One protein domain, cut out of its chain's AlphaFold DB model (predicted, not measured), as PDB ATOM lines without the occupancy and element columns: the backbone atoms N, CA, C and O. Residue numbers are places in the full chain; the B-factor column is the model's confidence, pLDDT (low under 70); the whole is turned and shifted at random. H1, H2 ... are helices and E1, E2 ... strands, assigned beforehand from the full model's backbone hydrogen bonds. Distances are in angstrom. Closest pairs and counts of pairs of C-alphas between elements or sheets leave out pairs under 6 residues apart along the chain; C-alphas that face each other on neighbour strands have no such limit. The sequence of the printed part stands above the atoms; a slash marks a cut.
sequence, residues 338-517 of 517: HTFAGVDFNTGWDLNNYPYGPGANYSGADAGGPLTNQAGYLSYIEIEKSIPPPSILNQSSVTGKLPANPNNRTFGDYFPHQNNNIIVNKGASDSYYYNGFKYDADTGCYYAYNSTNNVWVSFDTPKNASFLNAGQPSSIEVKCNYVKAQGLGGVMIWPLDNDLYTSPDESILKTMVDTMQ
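This is residues 338 to 517 of the 517 residues of the protein "Chitinase A1" of Chlamydiae bacterium (UniProt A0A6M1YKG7). With little regular structure, this domain is a twisted five-strand sheet amid long loops, with H1 over one face and a cluster of H2, E7 and H3 beyond one end of its strands. The 180 printed residues, 59 in named elements, are mixed in class and compact, with radius of gyration of the C-alphas 16.1 A and spans 43 by 36 by 31 A. The antiparallel sheet runs E1 E6 E5 E4 E3.

E1 is residues 338 to 341, from C-alpha 338 at (38.656, 28.839, -12.351); E2 377 to 379; H1 380 to 386; E3 422 to 424; E4 436 to 440; E5 445 to 450, 17.3 A from first to last C-alpha; E6 455 to 459; H2 475 to 486, 16.4 A from first to last C-alpha; E7 490 to 494; H3 508 to 516, with C-alpha 516 at (45.234, 12.791, -31.686).

E3 E4 E5 E6 form a meander, each antiparallel to the one before; N 438 and O 447 are 2.8 A apart. H1 is on the sheet, height 10.2 A; H2 only grazes it. H2 and H3 touch, C-alphas 477 and 515 closest at 6.1 A. Every O i to N i+4 pair is within hydrogen-bond range in H1, H2 and H3.

The printed part has no cut. E1 to E2 and H1 to E3 are long links. Residues 353 and 391 to 431 have pLDDT under 70.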
ATOM      1  N   HIS A 338      38.936  27.656 -13.153       98.19
ATOM      2  CA  HIS A 338      38.656  28.839 -12.351       98.19
ATOM      3  C   HIS A 338      37.539  28.583 -11.341       98.19
ATOM      4  O   HIS A 338      36.487  28.034 -11.678       98.19
ATOM      5  N   THR A 339      37.771  28.999 -10.095       97.56
ATOM      6  CA  THR A 339      36.879  28.730  -8.963       97.56
ATOM      7  C   THR A 339      36.162  29.984  -8.473       97.56
ATOM      8  O   THR A 339      36.736  31.062  -8.348       97.56
ATOM      9  N   PHE A 340      34.883  29.846  -8.147       98.56
ATOM     10  CA  PHE A 340      34.018  30.937  -7.707       98.56
ATOM     11  C   PHE A 340      33.471  30.634  -6.313       98.56
ATOM     12  O   PHE A 340      33.097  29.497  -6.032       98.56
ATOM     13  N   ALA A 341      33.375  31.659  -5.466       98.06
ATOM     14  CA  ALA A 341      32.839  31.581  -4.111       98.06
ATOM     15  C   ALA A 341      31.644  32.511  -3.886       98.06
ATOM     16  O   ALA A 341      31.480  33.548  -4.538       98.06
ATOM     17  N   GLY A 342      30.811  32.128  -2.914       97.50
ATOM     18  CA  GLY A 342      29.553  32.806  -2.605       97.50
ATOM     19  C   GLY A 342      28.561  32.738  -3.761       97.50
ATOM     20  O   GLY A 342      27.852  33.705  -4.023       97.50
ATOM     21  N   VAL A 343      28.554  31.611  -4.472       97.94
ATOM     22  CA  VAL A 343      27.705  31.380  -5.637       97.94
ATOM     23  C   VAL A 343      26.236  31.261  -5.216       97.94
ATOM     24  O   VAL A 343      25.876  30.387  -4.427       97.94
ATOM     25  N   ASP A 344      25.374  32.118  -5.765       96.75
ATOM     26  CA  ASP A 344      23.921  31.993  -5.640       96.75
ATOM     27  C   ASP A 344      23.379  31.096  -6.752       96.75
ATOM     28  O   ASP A 344      23.021  31.532  -7.849       96.75
ATOM     29  N   PHE A 345      23.290  29.806  -6.449       91.56
ATOM     30  CA  PHE A 345      22.818  28.797  -7.390       91.56
ATOM     31  C   PHE A 345      21.354  28.955  -7.827       91.56
ATOM     32  O   PHE A 345      20.915  28.219  -8.706       91.56
ATOM     33  N   ASN A 346      20.594  29.906  -7.269       92.12
ATOM     34  CA  ASN A 346      19.237  30.217  -7.730       92.12
ATOM     35  C   ASN A 346      19.203  31.215  -8.895       92.12
ATOM     36  O   ASN A 346      18.117  31.524  -9.384       92.12
ATOM     37  N   THR A 347      20.352  31.738  -9.333       94.38
ATOM     38  CA  THR A 347      20.414  32.728 -10.422       94.38
ATOM     39  C   THR A 347      21.087  32.205 -11.688       94.38
ATOM     40  O   THR A 347      21.331  32.997 -12.592       94.38
ATOM     41  N   GLY A 348      21.400  30.906 -11.758       90.75
ATOM     42  CA  GLY A 348      21.956  30.271 -12.958       90.75
ATOM     43  C   GLY A 348      21.038  30.408 -14.179       90.75
ATOM     44  O   GLY A 348      19.823  30.566 -14.044       90.75
ATOM     45  N   TRP A 349      21.611  30.345 -15.383       88.06
ATOM     46  CA  TRP A 349      20.873  30.638 -16.621       88.06
ATOM     47  C   TRP A 349      19.837  29.580 -17.003       88.06
ATOM     48  O   TRP A 349      18.762  29.928 -17.490       88.06
ATOM     49  N   ASP A 350      20.137  28.302 -16.768       81.62
ATOM     50  CA  ASP A 350      19.231  27.188 -17.051       81.62
ATOM     51  C   ASP A 350      19.195  26.201 -15.881       81.62
ATOM     52  O   ASP A 350      19.785  25.123 -15.904       81.62
ATOM     53  N   LEU A 351      18.463  26.576 -14.832       79.25
ATOM     54  CA  LEU A 351      18.322  25.765 -13.619       79.25
ATOM     55  C   LEU A 351      17.583  24.438 -13.838       79.25
ATOM     56  O   LEU A 351      17.659  23.556 -12.982       79.25
ATOM     57  N   ASN A 352      16.849  24.293 -14.946       75.94
ATOM     58  CA  ASN A 352      16.088  23.078 -15.225       75.94
ATOM     59  C   ASN A 352      16.998  21.988 -15.789       75.94
ATOM     60  O   ASN A 352      16.934  20.848 -15.328       75.94
ATOM     61  N   ASN A 353      17.846  22.340 -16.760       69.56
ATOM     62  CA  ASN A 353      18.759  21.387 -17.385       69.56
ATOM     63  C   ASN A 353      20.108  21.322 -16.662       69.56
ATOM     64  O   ASN A 353      20.671  20.234 -16.535       69.56
ATOM     65  N   TYR A 354      20.594  22.438 -16.115       75.12
ATOM     66  CA  TYR A 354      21.891  22.561 -15.440       75.12
ATOM     67  C   TYR A 354      21.730  23.234 -14.074       75.12
ATOM     68  O   TYR A 354      22.183  24.361 -13.855       75.12
ATOM     69  N   PRO A 355      21.088  22.563 -13.102       72.88
ATOM     70  CA  PRO A 355      21.130  23.050 -11.733       72.88
ATOM     71  C   PRO A 355      22.591  23.115 -11.283       72.88
ATOM     72  O   PRO A 355      23.385  22.213 -11.574       72.88
ATOM     73  N   TYR A 356      22.939  24.205 -10.598       84.62
ATOM     74  CA  TYR A 356      24.318  24.536 -10.227       84.62
ATOM     75  C   TYR A 356      25.264  24.774 -11.422       84.62
ATOM     76  O   TYR A 356      26.475  24.749 -11.237       84.62
ATOM     77  N   GLY A 357      24.732  24.967 -12.632       86.94
ATOM     78  CA  GLY A 357      25.501  25.264 -13.839       86.94
ATOM     79  C   GLY A 357      25.954  26.726 -13.942       86.94
ATOM     80  O   GLY A 357      25.817  27.495 -12.982       86.94
ATOM     81  N   PRO A 358      26.498  27.121 -15.103       92.94
ATOM     82  CA  PRO A 358      26.974  28.480 -15.334       92.94
ATOM     83  C   PRO A 358      25.842  29.526 -15.302       92.94
ATOM     84  O   PRO A 358      24.644  29.229 -15.396       92.94
ATOM     85  N   GLY A 359      26.238  30.789 -15.168       95.56
ATOM     86  CA  GLY A 359      25.356  31.951 -15.136       95.56
ATOM     87  C   GLY A 359      24.966  32.434 -13.744       95.56
ATOM     88  O   GLY A 359      24.165  33.359 -13.628       95.56
ATOM     89  N   ALA A 360      25.495  31.825 -12.683       96.62
ATOM     90  CA  ALA A 360      25.150  32.182 -11.315       96.62
ATOM     91  C   ALA A 360      25.911  33.431 -10.841       96.62
ATOM     92  O   ALA A 360      27.078  33.647 -11.177       96.62
ATOM     93  N   ASN A 361      25.260  34.253 -10.020       98.00
ATOM     94  CA  ASN A 361      25.914  35.356  -9.326       98.00
ATOM     95  C   ASN A 361      26.889  34.787  -8.295       98.00
ATOM     96  O   ASN A 361      26.636  33.734  -7.714       98.00
ATOM     97  N   TYR A 362      27.977  35.500  -8.033       98.25
ATOM     98  CA  TYR A 362      29.004  35.097  -7.078       98.25
ATOM     99  C   TYR A 362      29.555  36.327  -6.344       98.25
ATOM    100  O   TYR A 362      29.308  37.463  -6.758       98.25
ATOM    101  N   SER A 363      30.289  36.126  -5.246       97.62
ATOM    102  CA  SER A 363      30.846  37.228  -4.444       97.62
ATOM    103  C   SER A 363      32.371  37.330  -4.471       97.62
ATOM    104  O   SER A 363      32.916  38.314  -3.977       97.62
ATOM    105  N   GLY A 364      33.072  36.335  -5.014       97.56
ATOM    106  CA  GLY A 364      34.519  36.397  -5.211       97.56
ATOM    107  C   GLY A 364      35.131  35.099  -5.726       97.56
ATOM    108  O   GLY A 364      34.426  34.180  -6.134       97.56
ATOM    109  N   ALA A 365      36.457  35.048  -5.694       97.81
ATOM    110  CA  ALA A 365      37.247  33.853  -5.957       97.81
ATOM    111  C   ALA A 365      37.180  32.877  -4.767       97.81
ATOM    112  O   ALA A 365      37.191  33.328  -3.618       97.81
ATOM    113  N   ASP A 366      37.119  31.565  -5.026       96.69
ATOM    114  CA  ASP A 366      37.270  30.564  -3.954       96.69
ATOM    115  C   ASP A 366      38.721  30.497  -3.464       96.69
ATOM    116  O   ASP A 366      39.642  30.952  -4.142       96.69
ATOM    117  N   ALA A 367      38.925  29.963  -2.261       93.31
ATOM    118  CA  ALA A 367      40.254  29.794  -1.695       93.31
ATOM    119  C   ALA A 367      41.132  28.903  -2.590       93.31
ATOM    120  O   ALA A 367      40.651  27.960  -3.218       93.31
ATOM    121  N   GLY A 368      42.429  29.210  -2.625       89.25
ATOM    122  CA  GLY A 368      43.399  28.401  -3.354       89.25
ATOM    123  C   GLY A 368      43.547  27.012  -2.749       89.25
ATOM    124  O   GLY A 368      43.436  26.833  -1.530       89.25
ATOM    125  N   GLY A 369      43.798  26.035  -3.613       87.94
ATOM    126  CA  GLY A 369      44.046  24.667  -3.195       87.94
ATOM    127  C   GLY A 369      45.455  24.469  -2.614       87.94
ATOM    128  O   GLY A 369      46.273  25.391  -2.587       87.94
ATOM    129  N   PRO A 370      45.744  23.266  -2.098       84.44
ATOM    130  CA  PRO A 370      47.008  22.957  -1.432       84.44
ATOM    131  C   PRO A 370      48.241  22.924  -2.353       84.44
ATOM    132  O   PRO A 370      49.350  23.060  -1.840       84.44
ATOM    133  N   LEU A 371      48.077  22.721  -3.666       86.25
ATOM    134  CA  LEU A 371      49.171  22.738  -4.645       86.25
ATOM    135  C   LEU A 371      49.388  24.136  -5.206       86.25
ATOM    136  O   LEU A 371      50.491  24.671  -5.120       86.25
ATOM    137  N   THR A 372      48.331  24.717  -5.770       88.75
ATOM    138  CA  THR A 372      48.411  25.980  -6.511       88.75
ATOM    139  C   THR A 372      48.454  27.184  -5.581       88.75
ATOM    140  O   THR A 372      49.089  28.187  -5.895       88.75
ATOM    141  N   ASN A 373      47.800  27.093  -4.415       89.50
ATOM    142  CA  ASN A 373      47.718  28.151  -3.405       89.50
ATOM    143  C   ASN A 373      47.309  29.523  -3.987       89.50
ATOM    144  O   ASN A 373      47.733  30.579  -3.511       89.50
ATOM    145  N   GLN A 374      46.461  29.509  -5.017       91.44
ATOM    146  CA  GLN A 374      45.985  30.698  -5.712       91.44
ATOM    147  C   GLN A 374      44.463  30.777  -5.632       91.44
ATOM    148  O   GLN A 374      43.752  29.903  -6.119       91.44
ATOM    149  N   ALA A 375      43.942  31.842  -5.022       96.00
ATOM    150  CA  ALA A 375      42.501  32.055  -4.979       96.00
ATOM    151  C   ALA A 375      41.931  32.174  -6.401       96.00
ATOM    152  O   ALA A 375      42.467  32.910  -7.230       96.00
ATOM    153  N   GLY A 376      40.830  31.475  -6.670       97.06
ATOM    154  CA  GLY A 376      40.158  31.504  -7.969       97.06
ATOM    155  C   GLY A 376      40.738  30.557  -9.013       97.06
ATOM    156  O   GLY A 376      40.308  30.614 -10.164       97.06
ATOM    157  N   TYR A 377      41.698  29.710  -8.643       96.25
ATOM    158  CA  TYR A 377      42.401  28.804  -9.545       96.25
ATOM    159  C   TYR A 377      42.656  27.467  -8.848       96.25
ATOM    160  O   TYR A 377      43.074  27.441  -7.693       96.25
ATOM    161  N   LEU A 378      42.415  26.360  -9.547       96.12
ATOM    162  CA  LEU A 378      42.818  25.024  -9.116       96.12
ATOM    163  C   LEU A 378      43.385  24.241 -10.295       96.12
ATOM    164  O   LEU A 378      42.806  24.251 -11.380       96.12
ATOM    165  N   SER A 379      44.462  23.504 -10.048       95.38
ATOM    166  CA  SER A 379      44.990  22.494 -10.971       95.38
ATOM    167  C   SER A 379      43.974  21.371 -11.204       95.38
ATOM    168  O   SER A 379      43.113  21.102 -10.358       95.38
ATOM    169  N   TYR A 380      44.089  20.653 -12.323       95.75
ATOM    170  CA  TYR A 380      43.272  19.467 -12.577       95.75
ATOM    171  C   TYR A 380      43.472  18.408 -11.480       95.75
ATOM    172  O   TYR A 380      42.492  17.810 -11.038       95.75
ATOM    173  N   ILE A 381      44.696  18.252 -10.958       92.19
ATOM    174  CA  ILE A 381      44.992  17.386  -9.803       92.19
ATOM    175  C   ILE A 381      44.120  17.747  -8.590       92.19
ATOM    176  O   ILE A 381      43.506  16.871  -7.979       92.19
ATOM    177  N   GLU A 382      44.058  19.029  -8.217       92.44
ATOM    178  CA  GLU A 382      43.273  19.483  -7.061       92.44
ATOM    179  C   GLU A 382      41.777  19.266  -7.268       92.44
ATOM    180  O   GLU A 382      41.078  18.859  -6.335       92.44
ATOM    181  N   ILE A 383      41.286  19.515  -8.483       94.25
ATOM    182  CA  ILE A 383      39.875  19.346  -8.827       94.25
ATOM    183  C   ILE A 383      39.499  17.867  -8.793       94.25
ATOM    184  O   ILE A 383      38.557  17.497  -8.095       94.25
ATOM    185  N   GLU A 384      40.249  17.011  -9.490       91.56
ATOM    186  CA  GLU A 384      39.981  15.576  -9.574       91.56
ATOM    187  C   GLU A 384      39.974  14.932  -8.183       91.56
ATOM    188  O   GLU A 384      39.012  14.247  -7.835       91.56
ATOM    189  N   LYS A 385      40.966  15.243  -7.336       88.00
ATOM    190  CA  LYS A 385      41.050  14.700  -5.969       88.00
ATOM    191  C   LYS A 385      39.979  15.252  -5.029       88.00
ATOM    192  O   LYS A 385      39.700  14.648  -3.992       88.00
ATOM    193  N   SER A 386      39.366  16.378  -5.383       89.06
ATOM    194  CA  SER A 386      38.266  16.991  -4.639       89.06
ATOM    195  C   SER A 386      36.893  16.448  -5.034       89.06
ATOM    196  O   SER A 386      35.910  16.748  -4.345       89.06
ATOM    197  N   ILE A 387      36.811  15.655  -6.109       86.81
ATOM    198  CA  ILE A 387      35.578  15.026  -6.579       86.81
ATOM    199  C   ILE A 387      35.508  13.575  -6.067       86.81
ATOM    200  O   ILE A 387      36.466  12.811  -6.171       86.81
ATOM    201  N   PRO A 388      34.366  13.158  -5.505       78.62
ATOM    202  CA  PRO A 388      34.192  11.802  -5.002       78.62
ATOM    203  C   PRO A 388      34.131  10.746  -6.125       78.62
ATOM    204  O   PRO A 388      33.528  11.003  -7.167       78.62
ATOM    205  N   PRO A 389      34.664   9.525  -5.915       76.81
ATOM    206  CA  PRO A 389      34.622   8.452  -6.909       76.81
ATOM    207  C   PRO A 389      33.209   7.863  -7.104       76.81
ATOM    208  O   PRO A 389      32.352   7.978  -6.219       76.81
ATOM    209  N   PRO A 390      32.955   7.118  -8.202       71.19
ATOM    210  CA  PRO A 390      31.634   6.578  -8.540       71.19
ATOM    211  C   PRO A 390      31.028   5.699  -7.448       71.19
ATOM    212  O   PRO A 390      29.812   5.677  -7.273       71.19
ATOM    213  N   SER A 391      31.875   5.005  -6.685       67.19
ATOM    214  CA  SER A 391      31.482   4.072  -5.623       67.19
ATOM    215  C   SER A 391      30.695   4.713  -4.475       67.19
ATOM    216  O   SER A 391      29.953   4.009  -3.789       67.19
ATOM    217  N   ILE A 392      30.828   6.026  -4.263       66.50
ATOM    218  CA  ILE A 392      30.154   6.755  -3.176       66.50
ATOM    219  C   ILE A 392      29.102   7.756  -3.677       66.50
ATOM    220  O   ILE A 392      28.444   8.430  -2.878       66.50
ATOM    221  N   LEU A 393      28.902   7.806  -4.993       64.06
ATOM    222  CA  LEU A 393      27.956   8.678  -5.672       64.06
ATOM    223  C   LEU A 393      26.609   7.980  -5.868       64.06
ATOM    224  O   LEU A 393      26.547   6.810  -6.244       64.06
ATOM    225  N   ASN A 394      25.508   8.697  -5.639       58.16
ATOM    226  CA  ASN A 394      24.180   8.198  -5.979       58.16
ATOM    227  C   ASN A 394      23.887   8.597  -7.431       58.16
ATOM    228  O   ASN A 394      23.420   9.703  -7.699       58.16
ATOM    229  N   GLN A 395      24.277   7.742  -8.378       54.00
ATOM    230  CA  GLN A 395      24.196   8.058  -9.805       54.00
ATOM    231  C   GLN A 395      22.910   7.518 -10.441       54.00
ATOM    232  O   GLN A 395      22.618   6.324 -10.355       54.00
ATOM    233  N   SER A 396      22.177   8.368 -11.165       48.66
ATOM    234  CA  SER A 396      21.326   7.907 -12.264       48.66
ATOM    235  C   SER A 396      22.236   7.522 -13.437       48.66
ATOM    236  O   SER A 396      23.025   8.326 -13.919       48.66
ATOM    237  N   SER A 397      22.180   6.259 -13.861       38.88
ATOM    238  CA  SER A 397      23.030   5.692 -14.917       38.88
ATOM    239  C   SER A 397      22.922   6.468 -16.235       38.88
ATOM    240  O   SER A 397      21.831   6.555 -16.798       38.88
ATOM    241  N   VAL A 398      24.053   6.946 -16.761       42.59
ATOM    242  CA  VAL A 398      24.139   7.621 -18.065       42.59
ATOM    243  C   VAL A 398      24.829   6.706 -19.061       42.59
ATOM    244  O   VAL A 398      25.990   6.354 -18.885       42.59
ATOM    245  N   THR A 399      24.131   6.342 -20.132       37.34
ATOM    246  CA  THR A 399      24.723   5.670 -21.296       37.34
ATOM    247  C   THR A 399      24.557   6.576 -22.511       37.34
ATOM    248  O   THR A 399      23.458   6.662 -23.059       37.34
ATOM    249  N   GLY A 400      25.627   7.247 -22.936       39.12
ATOM    250  CA  GLY A 400      25.690   7.996 -24.195       39.12
ATOM    251  C   GLY A 400      26.851   7.496 -25.059       39.12
ATOM    252  O   GLY A 400      27.856   7.029 -24.534       39.12
ATOM    253  N   LYS A 401      26.713   7.533 -26.389       36.97
ATOM    254  CA  LYS A 401      27.796   7.205 -27.334       36.97
ATOM    255  C   LYS A 401      28.348   8.493 -27.942       36.97
ATOM    256  O   LYS A 401      27.566   9.309 -28.415       36.97
ATOM    257  N   LEU A 402      29.675   8.619 -28.008       39.16
ATOM    258  CA  LEU A 402      30.358   9.661 -28.786       39.16
ATOM    259  C   LEU A 402      29.979   9.535 -30.286       39.16
ATOM    260  O   LEU A 402      30.020   8.417 -30.816       39.16
ATOM    261  N   PRO A 403      29.580  10.616 -30.986       38.78
ATOM    262  CA  PRO A 403      29.188  10.545 -32.395       38.78
ATOM    263  C   PRO A 403      30.385  10.496 -33.362       38.78
ATOM    264  O   PRO A 403      31.471  10.985 -33.077       38.78
ATOM    265  N   ALA A 404      30.151   9.930 -34.554       36.72
ATOM    266  CA  ALA A 404      31.158   9.669 -35.591       36.72
ATOM    267  C   ALA A 404      31.354  10.805 -36.626       36.72
ATOM    268  O   ALA A 404      32.122  10.624 -37.570       36.72
ATOM    269  N   ASN A 405      30.651  11.946 -36.521       39.34
ATOM    270  CA  ASN A 405      30.792  13.051 -37.482       39.34
ATOM    271  C   ASN A 405      30.580  14.452 -36.846       39.34
ATOM    272  O   ASN A 405      29.447  14.796 -36.519       39.34
ATOM    273  N   PRO A 406      31.637  15.272 -36.723       47.62
ATOM    274  CA  PRO A 406      31.624  16.579 -36.049       47.62
ATOM    275  C   PRO A 406      31.183  17.790 -36.909       47.62
ATOM    276  O   PRO A 406      31.227  18.920 -36.430       47.62
ATOM    277  N   ASN A 407      30.763  17.605 -38.168       45.66
ATOM    278  CA  ASN A 407      30.695  18.709 -39.143       45.66
ATOM    279  C   ASN A 407      29.311  19.333 -39.429       45.66
ATOM    280  O   ASN A 407      29.217  20.150 -40.346       45.66
ATOM    281  N   ASN A 408      28.221  19.004 -38.717       36.97
ATOM    282  CA  ASN A 408      26.943  19.701 -38.956       36.97
ATOM    283  C   ASN A 408      25.955  19.679 -37.765       36.97
ATOM    284  O   ASN A 408      25.320  18.660 -37.509       36.97
ATOM    285  N   ARG A 409      25.800  20.861 -37.142       38.91
ATOM    286  CA  ARG A 409      24.898  21.306 -36.047       38.91
ATOM    287  C   ARG A 409      25.032  20.637 -34.662       38.91
ATOM    288  O   ARG A 409      25.055  19.423 -34.550       38.91
ATOM    289  N   THR A 410      25.124  21.522 -33.657       37.00
ATOM    290  CA  THR A 410      24.878  21.402 -32.202       37.00
ATOM    291  C   THR A 410      25.029  20.018 -31.567       37.00
ATOM    292  O   THR A 410      24.162  19.161 -31.689       37.00
ATOM    293  N   PHE A 411      26.094  19.836 -30.778       38.62
ATOM    294  CA  PHE A 411      26.314  18.643 -29.947       38.62
ATOM    295  C   PHE A 411      25.132  18.340 -28.994       38.62
ATOM    296  O   PHE A 411      24.908  17.177 -28.658       38.62
ATOM    297  N   GLY A 412      24.314  19.353 -28.667       35.50
ATOM    298  CA  GLY A 412      23.044  19.218 -27.937       35.50
ATOM    299  C   GLY A 412      22.001  18.284 -28.578       35.50
ATOM    300  O   GLY A 412      21.093  17.829 -27.890       35.50
ATOM    301  N   ASP A 413      22.148  17.909 -29.856       35.00
ATOM    302  CA  ASP A 413      21.296  16.894 -30.495       35.00
ATOM    303  C   ASP A 413      21.779  15.444 -30.243       35.00
ATOM    304  O   ASP A 413      21.040  14.488 -30.495       35.00
ATOM    305  N   TYR A 414      23.014  15.250 -29.759       39.69
ATOM    306  CA  TYR A 414      23.687  13.940 -29.713       39.69
ATOM    307  C   TYR A 414      23.820  13.345 -28.305       39.69
ATOM    308  O   TYR A 414      23.952  12.126 -28.169       39.69
ATOM    309  N   PHE A 415      23.695  14.171 -27.268       39.62
ATOM    310  CA  PHE A 415      23.431  13.745 -25.896       39.62
ATOM    311  C   PHE A 415      22.138  14.441 -25.470       39.62
ATOM    312  O   PHE A 415      22.190  15.629 -25.166       39.62
ATOM    313  N   PRO A 416      20.964  13.771 -25.486       37.22
ATOM    314  CA  PRO A 416      19.746  14.411 -24.990       37.22
ATOM    315  C   PRO A 416      20.018  14.943 -23.581       37.22
ATOM    316  O   PRO A 416      20.724  14.259 -22.841       37.22
ATOM    317  N   HIS A 417      19.487  16.122 -23.221       41.69
ATOM    318  CA  HIS A 417      19.559  16.684 -21.866       41.69
ATOM    319  C   HIS A 417      19.100  15.621 -20.850       41.69
ATOM    320  O   HIS A 417      17.912  15.452 -20.577       41.69
ATOM    321  N   GLN A 418      20.033  14.809 -20.359       43.34
ATOM    322  CA  GLN A 418      19.759  13.765 -19.390       43.34
ATOM    323  C   GLN A 418      20.049  14.364 -18.020       43.34
ATOM    324  O   GLN A 418      21.125  14.913 -17.768       43.34
ATOM    325  N   ASN A 419      19.046  14.301 -17.144       41.47
ATOM    326  CA  ASN A 419      19.105  14.773 -15.765       41.47
ATOM    327  C   ASN A 419      20.087  13.918 -14.951       41.47
ATOM    328  O   ASN A 419      19.694  13.022 -14.207       41.47
ATOM    329  N   ASN A 420      21.375  14.209 -15.113       48.19
ATOM    330  CA  ASN A 420      22.481  13.445 -14.547       48.19
ATOM    331  C   ASN A 420      23.195  14.250 -13.467       48.19
ATOM    332  O   ASN A 420      24.416  14.370 -13.479       48.19
ATOM    333  N   ASN A 421      22.433  14.861 -12.559       51.19
ATOM    334  CA  ASN A 421      23.052  15.485 -11.398       51.19
ATOM    335  C   ASN A 421      23.604  14.366 -10.527       51.19
ATOM    336  O   ASN A 421      22.843  13.584  -9.953       51.19
ATOM    337  N   ILE A 422      24.923  14.282 -10.457       54.25
ATOM    338  CA  ILE A 422      25.598  13.306  -9.625       54.25
ATOM    339  C   ILE A 422      25.735  13.930  -8.238       54.25
ATOM    340  O   ILE A 422      26.504  14.866  -8.046       54.25
ATOM    341  N   ILE A 423      24.934  13.445  -7.284       53.72
ATOM    342  CA  ILE A 423      24.899  13.950  -5.905       53.72
ATOM    343  C   ILE A 423      25.573  12.929  -4.982       53.72
ATOM    344  O   ILE A 423      25.317  11.722  -5.057       53.72
ATOM    345  N   VAL A 424      26.424  13.418  -4.082       52.47
ATOM    346  CA  VAL A 424      27.095  12.591  -3.069       52.47
ATOM    347  C   VAL A 424      26.091  12.069  -2.043       52.47
ATOM    348  O   VAL A 424      25.208  12.793  -1.579       52.47
ATOM    349  N   ASN A 425      26.232  10.805  -1.634       51.72
ATOM    350  CA  ASN A 425      25.450  10.271  -0.521       51.72
ATOM    351  C   ASN A 425      25.714  11.086   0.759       51.72
ATOM    352  O   ASN A 425      26.860  11.267   1.155       51.72
ATOM    353  N   LYS A 426      24.647  11.507   1.452       44.56
ATOM    354  CA  LYS A 426      24.635  12.419   2.624       44.56
ATOM    355  C   LYS A 426      25.529  12.014   3.827       44.56
ATOM    356  O   LYS A 426      25.578  12.745   4.804       44.56
ATOM    357  N   GLY A 427      26.199  10.858   3.791       43.41
ATOM    358  CA  GLY A 427      27.159  10.400   4.810       43.41
ATOM    359  C   GLY A 427      28.603  10.209   4.320       43.41
ATOM    360  O   GLY A 427      29.457   9.867   5.128       43.41
ATOM    361  N   ALA A 428      28.878  10.403   3.025       48.00
ATOM    362  CA  ALA A 428      30.221  10.365   2.427       48.00
ATOM    363  C   ALA A 428      30.764  11.776   2.098       48.00
ATOM    364  O   ALA A 428      31.892  11.914   1.632       48.00
ATOM    365  N   SER A 429      29.959  12.818   2.343       50.41
ATOM    366  CA  SER A 429      30.255  14.225   2.036       50.41
ATOM    367  C   SER A 429      31.397  14.830   2.850       50.41
ATOM    368  O   SER A 429      31.908  15.874   2.471       50.41
ATOM    369  N   ASP A 430      31.806  14.204   3.953       51.66
ATOM    370  CA  ASP A 430      32.750  14.817   4.897       51.66
ATOM    371  C   ASP A 430      34.223  14.634   4.478       51.66
ATOM    372  O   ASP A 430      35.120  15.154   5.136       51.66
ATOM    373  N   SER A 431      34.491  13.880   3.403       62.69
ATOM    374  CA  SER A 431      35.851  13.584   2.916       62.69
ATOM    375  C   SER A 431      36.215  14.246   1.583       62.69
ATOM    376  O   SER A 431      37.377  14.186   1.199       62.69
ATOM    377  N   TYR A 432      35.259  14.876   0.892       75.06
ATOM    378  CA  TYR A 432      35.466  15.496  -0.422       75.06
ATOM    379  C   TYR A 432      34.938  16.924  -0.435       75.06
ATOM    380  O   TYR A 432      33.895  17.212   0.152       75.06
ATOM    381  N   TYR A 433      35.660  17.823  -1.106       84.12
ATOM    382  CA  TYR A 433      35.295  19.235  -1.128       84.12
ATOM    383  C   TYR A 433      34.081  19.504  -2.019       84.12
ATOM    384  O   TYR A 433      33.223  20.292  -1.631       84.12
ATOM    385  N   TYR A 434      33.951  18.836  -3.168       86.81
ATOM    386  CA  TYR A 434      32.780  18.985  -4.033       86.81
ATOM    387  C   TYR A 434      31.709  17.941  -3.712       86.81
ATOM    388  O   TYR A 434      31.997  16.764  -3.495       86.81
ATOM    389  N   ASN A 435      30.446  18.381  -3.689       79.44
ATOM    390  CA  ASN A 435      29.294  17.532  -3.374       79.44
ATOM    391  C   ASN A 435      28.403  17.218  -4.594       79.44
ATOM    392  O   ASN A 435      27.414  16.486  -4.462       79.44
ATOM    393  N   GLY A 436      28.793  17.709  -5.772       81.56
ATOM    394  CA  GLY A 436      28.275  17.277  -7.063       81.56
ATOM    395  C   GLY A 436      29.091  17.808  -8.240       81.56
ATOM    396  O   GLY A 436      29.906  18.717  -8.094       81.56
ATOM    397  N   PHE A 437      28.876  17.209  -9.409       88.31
ATOM    398  CA  PHE A 437      29.457  17.635 -10.683       88.31
ATOM    399  C   PHE A 437      28.556  17.224 -11.850       88.31
ATOM    400  O   PHE A 437      27.672  16.371 -11.700       88.31
ATOM    401  N   LYS A 438      28.768  17.842 -13.013       86.38
ATOM    402  CA  LYS A 438      27.993  17.579 -14.223       86.38
ATOM    403  C   LYS A 438      28.793  17.894 -15.485       86.38
ATOM    404  O   LYS A 438      29.584  18.829 -15.499       86.38
ATOM    405  N   TYR A 439      28.539  17.124 -16.543       88.31
ATOM    406  CA  TYR A 439      28.906  17.503 -17.905       88.31
ATOM    407  C   TYR A 439      27.846  18.434 -18.493       88.31
ATOM    408  O   TYR A 439      26.670  18.058 -18.567       88.31
ATOM    409  N   ASP A 440      28.263  19.615 -18.925       87.12
ATOM    410  CA  ASP A 440      27.444  20.546 -19.683       87.12
ATOM    411  C   ASP A 440      27.651  20.300 -21.185       87.12
ATOM    412  O   ASP A 440      28.711  20.577 -21.750       87.12
ATOM    413  N   ALA A 441      26.638  19.732 -21.841       84.94
ATOM    414  CA  ALA A 441      26.701  19.425 -23.268       84.94
ATOM    415  C   ALA A 441      26.551  20.674 -24.152       84.94
ATOM    416  O   ALA A 441      26.931  20.622 -25.325       84.94
ATOM    417  N   ASP A 442      26.019  21.776 -23.612       84.94
ATOM    418  CA  ASP A 442      25.843  23.027 -24.347       84.94
ATOM    419  C   ASP A 442      27.138  23.836 -24.418       84.94
ATOM    420  O   ASP A 442      27.322  24.589 -25.374       84.94
ATOM    421  N   THR A 443      28.060  23.644 -23.469       89.75
ATOM    422  CA  THR A 443      29.392  24.275 -23.479       89.75
ATOM    423  C   THR A 443      30.518  23.300 -23.828       89.75
ATOM    424  O   THR A 443      31.553  23.705 -24.362       89.75
ATOM    425  N   GLY A 444      30.303  22.000 -23.607       90.31
ATOM    426  CA  GLY A 444      31.288  20.941 -23.824       90.31
ATOM    427  C   GLY A 444      32.265  20.754 -22.660       90.31
ATOM    428  O   GLY A 444      33.290  20.096 -22.848       90.31
ATOM    429  N   CYS A 445      31.963  21.307 -21.483       91.38
ATOM    430  CA  CYS A 445      32.816  21.290 -20.293       91.38
ATOM    431  C   CYS A 445      32.195  20.500 -19.138       91.38
ATOM    432  O   CYS A 445      31.004  20.192 -19.131       91.38
ATOM    433  N   TYR A 446      33.012  20.164 -18.139       93.31
ATOM    434  CA  TYR A 446      32.507  19.749 -16.835       93.31
ATOM    435  C   TYR A 446      32.506  20.925 -15.871       93.31
ATOM    436  O   TYR A 446      33.380  21.789 -15.931       93.31
ATOM    437  N   TYR A 447      31.571  20.892 -14.926       93.25
ATOM    438  CA  TYR A 447      31.624  21.711 -13.727       93.25
ATOM    439  C   TYR A 447      31.389  20.877 -12.468       93.25
ATOM    440  O   TYR A 447      30.663  19.883 -12.489       93.25
ATOM    441  N   ALA A 448      31.992  21.294 -11.359       92.94
ATOM    442  CA  ALA A 448      31.788  20.752 -10.024       92.94
ATOM    443  C   ALA A 448      31.364  21.867  -9.067       92.94
ATOM    444  O   ALA A 448      31.671  23.043  -9.263       92.94
ATOM    445  N   TYR A 449      30.617  21.499  -8.033       90.38
ATOM    446  CA  TYR A 449      30.063  22.448  -7.083       90.38
ATOM    447  C   TYR A 449      30.014  21.878  -5.670       90.38
ATOM    448  O   TYR A 449      29.945  20.667  -5.442       90.38
ATOM    449  N   ASN A 450      30.028  22.784  -4.698       88.25
ATOM    450  CA  ASN A 450      29.627  22.494  -3.333       88.25
ATOM    451  C   ASN A 450      28.461  23.412  -2.972       88.25
ATOM    452  O   ASN A 450      28.635  24.597  -2.689       88.25
ATOM    453  N   SER A 451      27.260  22.842  -2.958       84.44
ATOM    454  CA  SER A 451      26.027  23.572  -2.646       84.44
ATOM    455  C   SER A 451      25.900  23.991  -1.177       84.44
ATOM    456  O   SER A 451      24.995  24.743  -0.835       84.44
ATOM    457  N   THR A 452      26.737  23.453  -0.286       84.81
ATOM    458  CA  THR A 452      26.757  23.799   1.143       84.81
ATOM    459  C   THR A 452      27.674  24.989   1.402       84.81
ATOM    460  O   THR A 452      27.332  25.856   2.201       84.81
ATOM    461  N   ASN A 453      28.804  25.045   0.695       86.12
ATOM    462  CA  ASN A 453      29.804  26.105   0.816       86.12
ATOM    463  C   ASN A 453      29.651  27.204  -0.249       86.12
ATOM    464  O   ASN A 453      30.362  28.201  -0.192       86.12
ATOM    465  N   ASN A 454      28.705  27.054  -1.183       93.75
ATOM    466  CA  ASN A 454      28.448  27.986  -2.285       93.75
ATOM    467  C   ASN A 454      29.681  28.223  -3.163       93.75
ATOM    468  O   ASN A 454      30.040  29.372  -3.433       93.75
ATOM    469  N   VAL A 455      30.330  27.139  -3.593       95.44
ATOM    470  CA  VAL A 455      31.496  27.207  -4.484       95.44
ATOM    471  C   VAL A 455      31.289  26.406  -5.759       95.44
ATOM    472  O   VAL A 455      30.562  25.408  -5.760       95.44
ATOM    473  N   TRP A 456      31.923  26.848  -6.841       96.62
ATOM    474  CA  TRP A 456      31.763  26.292  -8.183       96.62
ATOM    475  C   TRP A 456      33.082  26.342  -8.956       96.62
ATOM    476  O   TRP A 456      33.846  27.292  -8.801       96.62
ATOM    477  N   VAL A 457      33.336  25.340  -9.794       97.38
ATOM    478  CA  VAL A 457      34.494  25.271 -10.694       97.38
ATOM    479  C   VAL A 457      34.100  24.608 -12.006       97.38
ATOM    480  O   VAL A 457      33.359  23.630 -11.993       97.38
ATOM    481  N   SER A 458      34.637  25.084 -13.123       96.31
ATOM    482  CA  SER A 458      34.613  24.377 -14.412       96.31
ATOM    483  C   SER A 458      35.996  23.877 -14.786       96.31
ATOM    484  O   SER A 458      36.978  24.559 -14.494       96.31
ATOM    485  N   PHE A 459      36.077  22.754 -15.487       96.31
ATOM    486  CA  PHE A 459      37.349  22.134 -15.835       96.31
ATOM    487  C   PHE A 459      37.221  21.192 -17.029       96.31
ATOM    488  O   PHE A 459      36.128  20.735 -17.388       96.31
ATOM    489  N   ASP A 460      38.365  20.885 -17.635       95.88
ATOM    490  CA  ASP A 460      38.459  19.834 -18.632       95.88
ATOM    491  C   ASP A 460      38.714  18.467 -18.005       95.88
ATOM    492  O   ASP A 460      39.366  18.342 -16.974       95.88
ATOM    493  N   THR A 461      38.159  17.424 -18.620       93.75
ATOM    494  CA  THR A 461      38.171  16.068 -18.072       93.75
ATOM    495  C   THR A 461      38.715  15.054 -19.085       93.75
ATOM    496  O   THR A 461      38.184  14.968 -20.203       93.75
ATOM    497  N   PRO A 462      39.731  14.252 -18.716       95.62
ATOM    498  CA  PRO A 462      40.245  13.147 -19.518       95.62
ATOM    499  C   PRO A 462      39.282  11.960 -19.573       95.62
ATOM    500  O   PRO A 462      38.299  11.881 -18.838       95.62
ATOM    501  N   LYS A 463      39.581  11.003 -20.453       92.06
ATOM    502  CA  LYS A 463      38.744   9.820 -20.695       92.06
ATOM    503  C   LYS A 463      38.556   8.933 -19.471       92.06
ATOM    504  O   LYS A 463      37.454   8.439 -19.246       92.06
ATOM    505  N   ASN A 464      39.623   8.726 -18.705       91.38
ATOM    506  CA  ASN A 464      39.629   7.791 -17.582       91.38
ATOM    507  C   ASN A 464      39.715   8.505 -16.228       91.38
ATOM    508  O   ASN A 464      40.257   7.935 -15.287       91.38
ATOM    509  N   ALA A 465      39.214   9.740 -16.118       91.56
ATOM    510  CA  ALA A 465      39.160  10.427 -14.829       91.56
ATOM    511  C   ALA A 465      38.471   9.541 -13.773       91.56
ATOM    512  O   ALA A 465      37.414   8.965 -14.044       91.56
ATOM    513  N   SER A 466      39.053   9.435 -12.573       88.88
ATOM    514  CA  SER A 466      38.665   8.404 -11.594       88.88
ATOM    515  C   SER A 466      37.211   8.516 -11.109       88.88
ATOM    516  O   SER A 466      36.610   7.523 -10.688       88.88
ATOM    517  N   PHE A 467      36.625   9.717 -11.195       85.25
ATOM    518  CA  PHE A 467      35.238  10.012 -10.828       85.25
ATOM    519  C   PHE A 467      34.212   9.705 -11.934       85.25
ATOM    520  O   PHE A 467      33.005   9.776 -11.682       85.25
ATOM    521  N   LEU A 468      34.655   9.352 -13.148       85.69
ATOM    522  CA  LEU A 468      33.774   9.003 -14.262       85.69
ATOM    523  C   LEU A 468      33.420   7.512 -14.282       85.69
ATOM    524  O   LEU A 468      34.229   6.628 -14.013       85.69
ATOM    525  N   ASN A 469      32.184   7.223 -14.680       79.25
ATOM    526  CA  ASN A 469      31.737   5.898 -15.082       79.25
ATOM    527  C   ASN A 469      31.973   5.649 -16.574       79.25
ATOM    528  O   ASN A 469      31.989   6.567 -17.400       79.25
ATOM    529  N   ALA A 470      32.058   4.367 -16.936       75.25
ATOM    530  CA  ALA A 470      32.177   3.945 -18.325       75.25
ATOM    531  C   ALA A 470      31.040   4.523 -19.192       75.25
ATOM    532  O   ALA A 470      29.861   4.301 -18.918       75.25
ATOM    533  N   GLY A 471      31.409   5.222 -20.268       74.50
ATOM    534  CA  GLY A 471      30.469   5.829 -21.216       74.50
ATOM    535  C   GLY A 471      30.105   7.287 -20.926       74.50
ATOM    536  O   GLY A 471      29.375   7.879 -21.722       74.50
ATOM    537  N   GLN A 472      30.608   7.882 -19.839       81.44
ATOM    538  CA  GLN A 472      30.554   9.336 -19.674       81.44
ATOM    539  C   GLN A 472      31.526  10.029 -20.646       81.44
ATOM    540  O   GLN A 472      32.568   9.460 -20.977       81.44
ATOM    541  N   PRO A 473      31.181  11.229 -21.150       84.75
ATOM    542  CA  PRO A 473      32.011  11.937 -22.118       84.75
ATOM    543  C   PRO A 473      33.275  12.506 -21.467       84.75
ATOM    544  O   PRO A 473      33.237  12.943 -20.320       84.75
ATOM    545  N   SER A 474      34.367  12.568 -22.228       92.25
ATOM    546  CA  SER A 474      35.552  13.373 -21.916       92.25
ATOM    547  C   SER A 474      35.498  14.685 -22.691       92.25
ATOM    548  O   SER A 474      35.328  14.666 -23.913       92.25
ATOM    549  N   SER A 475      35.666  15.825 -22.012       94.62
ATOM    550  CA  SER A 475      35.751  17.113 -22.716       94.62
ATOM    551  C   SER A 475      37.024  17.200 -23.566       94.62
ATOM    552  O   SER A 475      36.982  17.747 -24.665       94.62
ATOM    553  N   ILE A 476      38.122  16.578 -23.123       97.50
ATOM    554  CA  ILE A 476      39.377  16.500 -23.880       97.50
ATOM    555  C   ILE A 476      39.188  15.720 -25.184       97.50
ATOM    556  O   ILE A 476      39.523  16.241 -26.246       97.50
ATOM    557  N   GLU A 477      38.574  14.527 -25.151       95.38
ATOM    558  CA  GLU A 477      38.280  13.776 -26.385       95.38
ATOM    559  C   GLU A 477      37.392  14.596 -27.336       95.38
ATOM    560  O   GLU A 477      37.608  14.603 -28.550       95.38
ATOM    561  N   VAL A 478      36.394  15.310 -26.804       94.00
ATOM    562  CA  VAL A 478      35.494  16.160 -27.601       94.00
ATOM    563  C   VAL A 478      36.265  17.301 -28.279       94.00
ATOM    564  O   VAL A 478      36.114  17.505 -29.487       94.00
ATOM    565  N   LYS A 479      37.140  17.998 -27.548       97.38
ATOM    566  CA  LYS A 479      37.967  19.091 -28.084       97.38
ATOM    567  C   LYS A 479      39.006  18.598 -29.093       97.38
ATOM    568  O   LYS A 479      39.126  19.180 -30.167       97.38
ATOM    569  N   CYS A 480      39.686  17.484 -28.827       97.12
ATOM    570  CA  CYS A 480      40.606  16.866 -29.785       97.12
ATOM    571  C   CYS A 480      39.887  16.460 -31.084       97.12
ATOM    572  O   CYS A 480      40.355  16.753 -32.184       97.12
ATOM    573  N   ASN A 481      38.696  15.861 -30.995       95.62
ATOM    574  CA  ASN A 481      37.908  15.538 -32.186       95.62
ATOM    575  C   ASN A 481      37.448  16.791 -32.947       95.62
ATOM    576  O   ASN A 481      37.404  16.773 -34.179       95.62
ATOM    577  N   TYR A 482      37.158  17.891 -32.247       95.75
ATOM    578  CA  TYR A 482      36.895  19.182 -32.878       95.75
ATOM    579  C   TYR A 482      38.115  19.701 -33.660       95.75
ATOM    580  O   TYR A 482      37.963  20.116 -34.807       95.75
ATOM    581  N   VAL A 483      39.331  19.602 -33.114       96.31
ATOM    582  CA  VAL A 483      40.581  19.964 -33.819       96.31
ATOM    583  C   VAL A 483      40.718  19.193 -35.128       96.31
ATOM    584  O   VAL A 483      40.933  19.796 -36.184       96.31
ATOM    585  N   LYS A 484      40.500  17.870 -35.086       94.50
ATOM    586  CA  LYS A 484      40.508  17.019 -36.284       94.50
ATOM    587  C   LYS A 484      39.446  17.450 -37.297       94.50
ATOM    588  O   LYS A 484      39.743  17.573 -38.483       94.50
ATOM    589  N   ALA A 485      38.228  17.721 -36.826       93.62
ATOM    590  CA  ALA A 485      37.101  18.166 -37.646       93.62
ATOM    591  C   ALA A 485      37.380  19.470 -38.394       93.62
ATOM    592  O   ALA A 485      37.005  19.628 -39.556       93.62
ATOM    593  N   GLN A 486      38.025  20.409 -37.704       93.69
ATOM    594  CA  GLN A 486      38.307  21.740 -38.216       93.69
ATOM    595  C   GLN A 486      39.554  21.796 -39.107       93.69
ATOM    596  O   GLN A 486      39.784  22.837 -39.724       93.69
ATOM    597  N   GLY A 487      40.316  20.698 -39.210       93.69
ATOM    598  CA  GLY A 487      41.554  20.636 -39.987       93.69
ATOM    599  C   GLY A 487      42.669  21.497 -39.392       93.69
ATOM    600  O   GLY A 487      43.424  22.108 -40.144       93.69
ATOM    601  N   LEU A 488      42.719  21.596 -38.061       96.81
ATOM    602  CA  LEU A 488      43.735  22.366 -37.338       96.81
ATOM    603  C   LEU A 488      45.007  21.534 -37.114       96.81
ATOM    604  O   LEU A 488      45.018  20.321 -37.328       96.81
ATOM    605  N   GLY A 489      46.075  22.199 -36.677       96.88
ATOM    606  CA  GLY A 489      47.413  21.626 -36.550       96.88
ATOM    607  C   GLY A 489      47.629  20.721 -35.345       96.88
ATOM    608  O   GLY A 489      48.511  19.866 -35.387       96.88
ATOM    609  N   GLY A 490      46.846  20.878 -34.277       98.19
ATOM    610  CA  GLY A 490      47.045  20.093 -33.065       98.19
ATOM    611  C   GLY A 490      46.473  20.718 -31.798       98.19
ATOM    612  O   GLY A 490      45.585  21.571 -31.854       98.19
ATOM    613  N   VAL A 491      46.990  20.265 -30.659       98.69
ATOM    614  CA  VAL A 491      46.580  20.689 -29.311       98.69
ATOM    615  C   VAL A 491      47.803  20.966 -28.443       98.69
ATOM    616  O   VAL A 491      48.833  20.315 -28.608       98.69
ATOM    617  N   MET A 492      47.688  21.898 -27.499       98.50
ATOM    618  CA  MET A 492      48.655  22.033 -26.415       98.50
ATOM    619  C   MET A 492      47.977  22.108 -25.052       98.50
ATOM    620  O   MET A 492      46.822  22.515 -24.964       98.50
ATOM    621  N   ILE A 493      48.679  21.677 -24.006       98.50
ATOM    622  CA  ILE A 493      48.189  21.709 -22.624       98.50
ATOM    623  C   ILE A 493      48.899  22.798 -21.816       98.50
ATOM    624  O   ILE A 493      50.130  22.892 -21.847       98.50
ATOM    625  N   TRP A 494      48.112  23.590 -21.088       98.44
ATOM    626  CA  TRP A 494      48.600  24.502 -20.055       98.44
ATOM    627  C   TRP A 494      48.083  24.072 -18.672       98.44
ATOM    628  O   TRP A 494      46.866  24.098 -18.456       98.44
ATOM    629  N   PRO A 495      48.968  23.738 -17.716       97.56
ATOM    630  CA  PRO A 495      50.318  23.194 -17.904       97.56
ATOM    631  C   PRO A 495      50.408  21.693 -17.564       97.56
ATOM    632  O   PRO A 495      49.504  21.096 -16.980       97.56
ATOM    633  N   LEU A 496      51.523  21.066 -17.941       96.81
ATOM    634  CA  LEU A 496      51.828  19.648 -17.726       96.81
ATOM    635  C   LEU A 496      51.887  19.278 -16.240       96.81
ATOM    636  O   LEU A 496      51.423  18.207 -15.858       96.81
ATOM    637  N   ASP A 497      52.453  20.155 -15.416       93.75
ATOM    638  CA  ASP A 497      52.646  19.954 -13.978       93.75
ATOM    639  C   ASP A 497      51.359  20.118 -13.147       93.75
ATOM    640  O   ASP A 497      51.350  19.738 -11.976       93.75
ATOM    641  N   ASN A 498      50.255  20.556 -13.766       94.56
ATOM    642  CA  ASN A 498      48.919  20.575 -13.156       94.56
ATOM    643  C   ASN A 498      48.045  19.362 -13.530       94.56
ATOM    644  O   ASN A 498      46.905  19.257 -13.065       94.56
ATOM    645  N   ASP A 499      48.558  18.446 -14.355       94.31
ATOM    646  CA  ASP A 499      47.884  17.208 -14.754       94.31
ATOM    647  C   ASP A 499      48.308  16.012 -13.870       94.31
ATOM    648  O   ASP A 499      49.298  16.050 -13.141       94.31
ATOM    649  N   LEU A 500      47.572  14.900 -13.920       90.38
ATOM    650  CA  LEU A 500      47.838  13.689 -13.134       90.38
ATOM    651  C   LEU A 500      49.038  12.877 -13.670       90.38
ATOM    652  O   LEU A 500      48.916  11.694 -13.989       90.38
ATOM    653  N   TYR A 501      50.232  13.474 -13.721       84.38
ATOM    654  CA  TYR A 501      51.445  12.837 -14.255       84.38
ATOM    655  C   TYR A 501      51.907  11.598 -13.462       84.38
ATOM    656  O   TYR A 501      52.547  10.706 -14.017       84.38
ATOM    657  N   THR A 502      51.533  11.472 -12.183       84.38
ATOM    658  CA  THR A 502      51.783  10.266 -11.366       84.38
ATOM    659  C   THR A 502      50.761   9.144 -11.585       84.38
ATOM    660  O   THR A 502      50.949   8.032 -11.092       84.38
ATOM    661  N   SER A 503      49.673   9.410 -12.311       86.38
ATOM    662  CA  SER A 503      48.654   8.432 -12.714       86.38
ATOM    663  C   SER A 503      48.314   8.623 -14.199       86.38
ATOM    664  O   SER A 503      47.199   9.030 -14.519       86.38
ATOM    665  N   PRO A 504      49.257   8.335 -15.127       82.75
ATOM    666  CA  PRO A 504      49.146   8.754 -16.527       82.75
ATOM    667  C   PRO A 504      47.876   8.288 -17.243       82.75
ATOM    668  O   PRO A 504      47.389   8.985 -18.128       82.75
ATOM    669  N   ASP A 505      47.302   7.147 -16.861       88.25
ATOM    670  CA  ASP A 505      46.058   6.652 -17.460       88.25
ATOM    671  C   ASP A 505      44.862   7.586 -17.216       88.25
ATOM    672  O   ASP A 505      43.944   7.621 -18.038       88.25
ATOM    673  N   GLU A 506      44.889   8.354 -16.123       91.25
ATOM    674  CA  GLU A 506      43.868   9.327 -15.719       91.25
ATOM    675  C   GLU A 506      44.203  10.757 -16.181       91.25
ATOM    676  O   GLU A 506      43.495  11.687 -15.815       91.25
ATOM    677  N   SER A 507      45.268  10.951 -16.966       94.38
ATOM    678  CA  SER A 507      45.759  12.284 -17.338       94.38
ATOM    679  C   SER A 507      45.098  12.864 -18.596       94.38
ATOM    680  O   SER A 507      44.680  12.145 -19.521       94.38
ATOM    681  N   ILE A 508      45.030  14.194 -18.647       96.94
ATOM    682  CA  ILE A 508      44.622  14.974 -19.820       96.94
ATOM    683  C   ILE A 508      45.562  14.692 -20.990       96.94
ATOM    684  O   ILE A 508      45.073  14.347 -22.070       96.94
ATOM    685  N   LEU A 509      46.883  14.736 -20.784       97.06
ATOM    686  CA  LEU A 509      47.851  14.487 -21.855       97.06
ATOM    687  C   LEU A 509      47.686  13.101 -22.477       97.06
ATOM    688  O   LEU A 509      47.686  12.982 -23.702       97.06
ATOM    689  N   LYS A 510      47.479  12.050 -21.677       96.00
ATOM    690  CA  LYS A 510      47.255  10.702 -22.223       96.00
ATOM    691  C   LYS A 510      46.033  10.659 -23.131       96.00
ATOM    692  O   LYS A 510      46.080  10.058 -24.203       96.00
ATOM    693  N   THR A 511      44.955  11.328 -22.727       96.94
ATOM    694  CA  THR A 511      43.742  11.432 -23.546       96.94
ATOM    695  C   THR A 511      44.000  12.237 -24.823       96.94
ATOM    696  O   THR A 511      43.509  11.852 -25.884       96.94
ATOM    697  N   MET A 512      44.792  13.314 -24.757       97.44
ATOM    698  CA  MET A 512      45.210  14.080 -25.937       97.44
ATOM    699  C   MET A 512      45.985  13.201 -26.920       97.44
ATOM    700  O   MET A 512      45.609  13.134 -28.088       97.44
ATOM    701  N   VAL A 513      47.015  12.495 -26.446       96.06
ATOM    702  CA  VAL A 513      47.859  11.601 -27.253       96.06
ATOM    703  C   VAL A 513      47.021  10.510 -27.910       96.06
ATOM    704  O   VAL A 513      47.008  10.424 -29.135       96.06
ATOM    705  N   ASP A 514      46.239   9.763 -27.126       95.31
ATOM    706  CA  ASP A 514      45.393   8.671 -27.629       95.31
ATOM    707  C   ASP A 514      44.328   9.135 -28.625       95.31
ATOM    708  O   ASP A 514      43.872   8.360 -29.467       95.31
ATOM    709  N   THR A 515      43.856  10.376 -28.482       95.56
ATOM    710  CA  THR A 515      42.821  10.902 -29.369       95.56
ATOM    711  C   THR A 515      43.423  11.479 -30.631       95.56
ATOM    712  O   THR A 515      42.751  11.436 -31.657       95.56
ATOM    713  N   MET A 516      44.626  12.053 -30.580       94.19
ATOM    714  CA  MET A 516      45.234  12.791 -31.686       94.19
ATOM    715  C   MET A 516      46.074  11.905 -32.607       94.19
ATOM    716  O   MET A 516      45.934  12.056 -33.825       94.19
ATOM    717  N   GLN A 517      46.842  10.966 -32.053       88.50
ATOM    718  CA  GLN A 517      47.645   9.968 -32.780       88.50
ATOM    719  C   GLN A 517      46.833   8.697 -33.054       88.50
ATOM    720  O   GLN A 517      47.085   8.067 -34.109       88.50
TER     721      GLN A 517